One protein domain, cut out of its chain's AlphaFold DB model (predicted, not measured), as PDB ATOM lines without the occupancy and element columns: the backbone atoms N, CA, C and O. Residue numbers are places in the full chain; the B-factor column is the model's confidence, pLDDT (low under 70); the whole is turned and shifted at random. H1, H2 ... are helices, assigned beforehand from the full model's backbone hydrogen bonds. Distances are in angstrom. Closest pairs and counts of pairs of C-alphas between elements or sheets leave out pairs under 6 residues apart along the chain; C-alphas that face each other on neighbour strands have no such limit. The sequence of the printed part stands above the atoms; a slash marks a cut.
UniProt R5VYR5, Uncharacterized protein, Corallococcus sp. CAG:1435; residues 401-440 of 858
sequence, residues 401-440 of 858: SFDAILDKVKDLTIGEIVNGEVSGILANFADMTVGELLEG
ATOM      1  N   SER A 401     103.075 114.240 106.316       56.47
ATOM      2  CA  SER A 401     101.706 114.058 105.846       56.47
ATOM      3  C   SER A 401     100.846 115.232 106.310       56.47
ATOM      4  O   SER A 401     100.043 115.116 107.232       56.47
ATOM      5  N   PHE A 402     101.003 116.394 105.664       61.69
ATOM      6  CA  PHE A 402      99.984 117.451 105.757       61.69
ATOM      7  C   PHE A 402      98.588 116.869 105.480       61.69
ATOM      8  O   PHE A 402      97.616 117.301 106.091       61.69
ATOM      9  N   ASP A 403      98.530 115.835 104.637       69.38
ATOM     10  CA  ASP A 403      97.341 115.052 104.330       69.38
ATOM     11  C   ASP A 403      96.724 114.395 105.578       69.38
ATOM     12  O   ASP A 403      95.523 114.505 105.750       69.38
ATOM     13  N   ALA A 404      97.496 113.840 106.522       68.44
ATOM     14  CA  ALA A 404      96.939 113.204 107.727       68.44
ATOM     15  C   ALA A 404      96.235 114.200 108.668       68.44
ATOM     16  O   ALA A 404      95.147 113.926 109.180       68.44
ATOM     17  N   ILE A 405      96.830 115.380 108.879       74.06
ATOM     18  CA  ILE A 405      96.194 116.456 109.658       74.06
ATOM     19  C   ILE A 405      94.989 117.000 108.892       74.06
ATOM     20  O   ILE A 405      93.930 117.221 109.477       74.06
ATOM     21  N   LEU A 406      95.150 117.229 107.587       77.56
ATOM     22  CA  LEU A 406      94.095 117.761 106.741       77.56
ATOM     23  C   LEU A 406      92.899 116.809 106.678       77.56
ATOM     24  O   LEU A 406      91.778 117.292 106.735       77.56
ATOM     25  N   ASP A 407      93.111 115.499 106.599       77.38
ATOM     26  CA  ASP A 407      92.044 114.501 106.559       77.38
ATOM     27  C   ASP A 407      91.270 114.486 107.882       77.38
ATOM     28  O   ASP A 407      90.048 114.589 107.865       77.38
ATOM     29  N   LYS A 408      91.956 114.565 109.034       76.25
ATOM     30  CA  LYS A 408      91.272 114.759 110.326       76.25
ATOM     31  C   LYS A 408      90.499 116.069 110.417       76.25
ATOM     32  O   LYS A 408      89.431 116.100 111.014       76.25
ATOM     33  N   VAL A 409      91.018 117.154 109.843       80.88
ATOM     34  CA  VAL A 409      90.295 118.434 109.800       80.88
ATOM     35  C   VAL A 409      89.100 118.364 108.850       80.88
ATOM     36  O   VAL A 409      88.067 118.942 109.170       80.88
ATOM     37  N   LYS A 410      89.220 117.679 107.707       84.94
ATOM     38  CA  LYS A 410      88.138 117.501 106.729       84.94
ATOM     39  C   LYS A 410      86.959 116.739 107.319       84.94
ATOM     40  O   LYS A 410      85.838 117.081 106.969       84.94
ATOM     41  N   ASP A 411      87.205 115.776 108.200       82.00
ATOM     42  CA  ASP A 411      86.151 114.991 108.850       82.00
ATOM     43  C   ASP A 411      85.340 115.799 109.874       82.00
ATOM     44  O   ASP A 411      84.219 115.418 110.200       82.00
ATOM     45  N   LEU A 412      85.873 116.925 110.369       81.00
ATOM     46  CA  LEU A 412      85.163 117.760 111.334       81.00
ATOM     47  C   LEU A 412      83.980 118.471 110.692       81.00
ATOM     48  O   LEU A 412      84.120 119.161 109.678       81.00
ATOM     49  N   THR A 413      82.833 118.387 111.349       85.81
ATOM     50  CA  THR A 413      81.657 119.195 111.038       85.81
ATOM     51  C   THR A 413      81.849 120.647 111.480       85.81
ATOM     52  O   THR A 413      82.579 120.961 112.428       85.81
ATOM     53  N   ILE A 414      81.175 121.584 110.810       81.94
ATOM     54  CA  ILE A 414      81.197 123.001 111.205       81.94
ATOM     55  C   ILE A 414      80.664 123.186 112.636       81.94
ATOM     56  O   ILE A 414      81.177 124.030 113.375       81.94
ATOM     57  N   GLY A 415      79.683 122.383 113.053       78.75
ATOM     58  CA  GLY A 415      79.156 122.365 114.417       78.75
ATOM     59  C   GLY A 415      80.218 121.989 115.450       78.75
ATOM     60  O   GLY A 415      80.384 122.697 116.446       78.75
ATOM     61  N   GLU A 416      81.003 120.944 115.182       77.75
ATOM     62  CA  GLU A 416      82.093 120.500 116.064       77.75
ATOM     63  C   GLU A 416      83.203 121.547 116.207       77.75
ATOM     64  O   GLU A 416      83.778 121.697 117.289       77.75
ATOM     65  N   ILE A 417      83.488 122.309 115.146       76.81
ATOM     66  CA  ILE A 417      84.500 123.376 115.166       76.81
ATOM     67  C   ILE A 417      84.048 124.564 116.019       76.81
ATOM     68  O   ILE A 417      84.854 125.139 116.753       76.81
ATOM     69  N   VAL A 418      82.776 124.958 115.919       72.06
ATOM     70  CA  VAL A 418      82.246 126.161 116.583       72.06
ATOM     71  C   VAL A 418      81.978 125.933 118.080       72.06
ATOM     72  O   VAL A 418      81.920 126.907 118.829       72.06
ATOM     73  N   ASN A 419      81.904 124.673 118.533       64.81
ATOM     74  CA  ASN A 419      81.760 124.270 119.940       64.81
ATOM     75  C   ASN A 419      80.630 125.018 120.683       64.81
ATOM     76  O   ASN A 419      80.855 125.680 121.700       64.81
ATOM     77  N   GLY A 420      79.410 124.974 120.137       63.94
ATOM     78  CA  GLY A 420      78.236 125.619 120.733       63.94
ATOM     79  C   GLY A 420      76.988 125.571 119.849       63.94
ATOM     80  O   GLY A 420      77.019 125.028 118.746       63.94
ATOM     81  N   GLU A 421      75.886 126.165 120.322       64.31
ATOM     82  CA  GLU A 421      74.666 126.333 119.517       64.31
ATOM     83  C   GLU A 421      74.963 127.179 118.273       64.31
ATOM     84  O   GLU A 421      75.117 128.405 118.329       64.31
ATOM     85  N   VAL A 422      75.020 126.516 117.123       67.38
ATOM     86  CA  VAL A 422      75.092 127.182 115.826       67.38
ATOM     87  C   VAL A 422      73.706 127.730 115.501       67.38
ATOM     88  O   VAL A 422      72.723 126.996 115.457       67.38
ATOM     89  N   SER A 423      73.611 129.046 115.312       69.19
ATOM     90  CA  SER A 423      72.345 129.740 115.063       69.19
ATOM     91  C   SER A 423      72.343 130.468 113.719       69.19
ATOM     92  O   SER A 423      73.385 130.763 113.126       69.19
ATOM     93  N   GLY A 424      71.140 130.756 113.219       71.50
ATOM     94  CA  GLY A 424      70.952 131.420 111.932       71.50
ATOM     95  C   GLY A 424      71.419 130.556 110.761       71.50
ATOM     96  O   GLY A 424      71.209 129.348 110.748       71.50
ATOM     97  N   ILE A 425      72.056 131.184 109.771       68.62
ATOM     98  CA  ILE A 425      72.490 130.520 108.532       68.62
ATOM     99  C   ILE A 425      73.486 129.379 108.803       68.62
ATOM    100  O   ILE A 425      73.435 128.373 108.104       68.62
ATOM    101  N   LEU A 426      74.334 129.508 109.832       73.44
ATOM    102  CA  LEU A 426      75.329 128.494 110.200       73.44
ATOM    103  C   LEU A 426      74.691 127.171 110.650       73.44
ATOM    104  O   LEU A 426      75.276 126.120 110.423       73.44
ATOM    105  N   ALA A 427      73.487 127.207 111.233       77.19
ATOM    106  CA  ALA A 427      72.768 125.997 111.640       77.19
ATOM    107  C   ALA A 427      72.452 125.083 110.445       77.19
ATOM    108  O   ALA A 427      72.456 123.866 110.577       77.19
ATOM    109  N   ASN A 428      72.231 125.664 109.260       75.12
ATOM    110  CA  ASN A 428      71.864 124.914 108.055       75.12
ATOM    111  C   ASN A 428      73.010 124.084 107.462       75.12
ATOM    112  O   ASN A 428      72.775 123.314 106.533       75.12
ATOM    113  N   PHE A 429      74.238 124.283 107.932       79.56
ATOM    114  CA  PHE A 429      75.403 123.500 107.530       79.56
ATOM    115  C   PHE A 429      76.278 123.157 108.738       79.56
ATOM    116  O   PHE A 429      77.470 122.922 108.586       79.56
ATOM    117  N   ALA A 430      75.683 123.114 109.935       82.62
ATOM    118  CA  ALA A 430      76.356 122.655 111.142       82.62
ATOM    119  C   ALA A 430      76.879 121.225 110.964       82.62
ATOM    120  O   ALA A 430      78.022 120.964 111.314       82.62
ATOM    121  N   ASP A 431      76.086 120.359 110.335       83.88
ATOM    122  CA  ASP A 431      76.439 118.960 110.066       83.88
ATOM    123  C   ASP A 431      77.342 118.786 108.831       83.88
ATOM    124  O   ASP A 431      77.781 117.677 108.549       83.88
ATOM    125  N   MET A 432      77.626 119.861 108.081       86.06
ATOM    126  CA  MET A 432      78.516 119.793 106.920       86.06
ATOM    127  C   MET A 432      79.955 119.628 107.395       86.06
ATOM    128  O   MET A 432      80.422 120.412 108.229       86.06
ATOM    129  N   THR A 433      80.673 118.663 106.834       88.50
ATOM    130  CA  THR A 433      82.097 118.489 107.131       88.50
ATOM    131  C   THR A 433      82.942 119.553 106.429       88.50
ATOM    132  O   THR A 433      82.557 120.124 105.403       88.50
ATOM    133  N   VAL A 434      84.131 119.853 106.950       85.75
ATOM    134  CA  VAL A 434      85.080 120.741 106.262       85.75
ATOM    135  C   VAL A 434      85.472 120.157 104.902       85.75
ATOM    136  O   VAL A 434      85.661 120.916 103.953       85.75
ATOM    137  N   GLY A 435      85.554 118.831 104.779       87.94
ATOM    138  CA  GLY A 435      85.771 118.139 103.511       87.94
ATOM    139  C   GLY A 435      84.678 118.464 102.501       87.94
ATOM    140  O   GLY A 435      84.973 118.978 101.422       87.94
ATOM    141  N   GLU A 436      83.415 118.280 102.883       87.69
ATOM    142  CA  GLU A 436      82.266 118.630 102.046       87.69
ATOM    143  C   GLU A 436      82.261 120.115 101.675       87.69
ATOM    144  O   GLU A 436      82.015 120.464 100.518       87.69
ATOM    145  N   LEU A 437      82.576 121.000 102.625       87.38
ATOM    146  CA  LEU A 437      82.677 122.438 102.384       87.38
ATOM    147  C   LEU A 437      83.740 122.759 101.320       87.38
ATOM    148  O   LEU A 437      83.467 123.525 100.391       87.38
ATOM    149  N   LEU A 438      84.933 122.171 101.438       84.75
ATOM    150  CA  LEU A 438      86.039 122.354 100.493       84.75
ATOM    151  C   LEU A 438      85.727 121.773  99.106       84.75
ATOM    152  O   LEU A 438      86.205 122.300  98.102       84.75
ATOM    153  N   GLU A 439      84.883 120.745  99.033       88.00
ATOM    154  CA  GLU A 439      84.391 120.133  97.790       88.00
ATOM    155  C   GLU A 439      83.169 120.852  97.180       88.00
ATOM    156  O   GLU A 439      82.471 120.312  96.311       88.00
ATOM    157  N   GLY A 440      82.892 122.081  97.622       85.44
ATOM    158  CA  GLY A 440      81.793 122.896  97.108       85.44
ATOM    159  C   GLY A 440      80.435 122.541  97.716       85.44
ATOM    160  O   GLY A 440      79.406 122.698  97.062       85.44
TER     161      GLY A 440
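What this domain is: This is residues 401 to 440 of the 858 residues of an uncharacterized protein of Corallococcus sp. CAG:1435 (UniProt R5VYR5). A flat, only just loose model in which H1 makes a straight arm along the longest axis, and the rest of the chain goes out through H2 and residues 419 to 423, turns at H3, and folds back through residues 430 to 433 to H4, which packs beside the last part of H1. The path from H2 round to H4 makes one wide turn, with H3 at the end farthest from the beginning of H1 and few contacts among the helices. The printed part has 40 residues with four named helices, in the order H1, H2, H3, H4 along the chain, and no named strand; the class is all helix, with 26 of the 40 printed residues in the helices. The radius of gyration of the C-alphas is 10.8 A, close to compact, and the C-alphas span 35 by 21 by 10 A along their three main axes.

How they stand to each other: H1, residues 402 to 411, is the longest helix, with 10 residues. H2, residues 414 to 418, follows after a tight link of 2 residues, yet H1 and H2 are apart, with no C-alpha of the one within 8 A of the other. H3, residues 424 to 429, comes next. H2 and H3 only just touch, with 3 pairs of C-alphas within 8 A; the closest C-alphas, those of Ile 414 and Phe 429, are 6.9 A apart, and the centres of the two helices are 11.0 A apart. H1 and H3 are apart. H4, residues 434 to 438, is the last helix, and it is apart from H3 although the two follow each other in the chain. H4 touches H1, with 8 pairs of C-alphas within 8 A; the closest C-alphas are those of Lys 410 and Gly 435, 4.0 A apart, and the centres are 11.0 A apart. H2 and H4 are close but not clearly touching, with 1 pair of C-alphas within 8 A, those of Ile 414 and Val 434, 6.7 A apart. In H1, H2 and H4 every O i to N i+4 pair is within hydrogen-bond range; in H3 0 of 2 such pairs are within range, while 3 of its 3 O i to N i+3 pairs are.

Where its parts are: H1 begins at C-alpha 402, printed at (99.984, 117.451, 105.757), and measures 14.4 A from there to C-alpha 411, at (86.151, 114.991, 108.850). H2 runs from Ile 414 to Val 418, 6.3 A from first to last C-alpha. H3 begins at Gly 424, whose C-alpha is at (70.952, 131.420, 111.932), and ends at Phe 429, 10.1 A from its first C-alpha to its last. H4 runs from Val 434 to Leu 438, 6.1 A from first to last C-alpha, and ends at C-alpha 438, at (86.039, 122.354, 100.493).

The domain as a whole: The two C-alphas farthest apart are those of Ser 401 and Gly 424, 35.8 A; the first and last printed C-alphas, those of Ser 401 and Gly 440, are 23.5 A apart. The printed part runs from residue 401 to residue 440 and has no cut. The three links, H1 to H2, H2 to H3 and H3 to H4, are tight, with 2, 5 and 4 residues between the helices. The mean pLDDT of the printed part is 77.2. Residues 401 to 404, residues 419 to 423 and residue 425 are under 70, where the model's confidence is low. Of the helices, H4 has a mean pLDDT of 87, H2 of 77, H1 of 75 and H3 of 74.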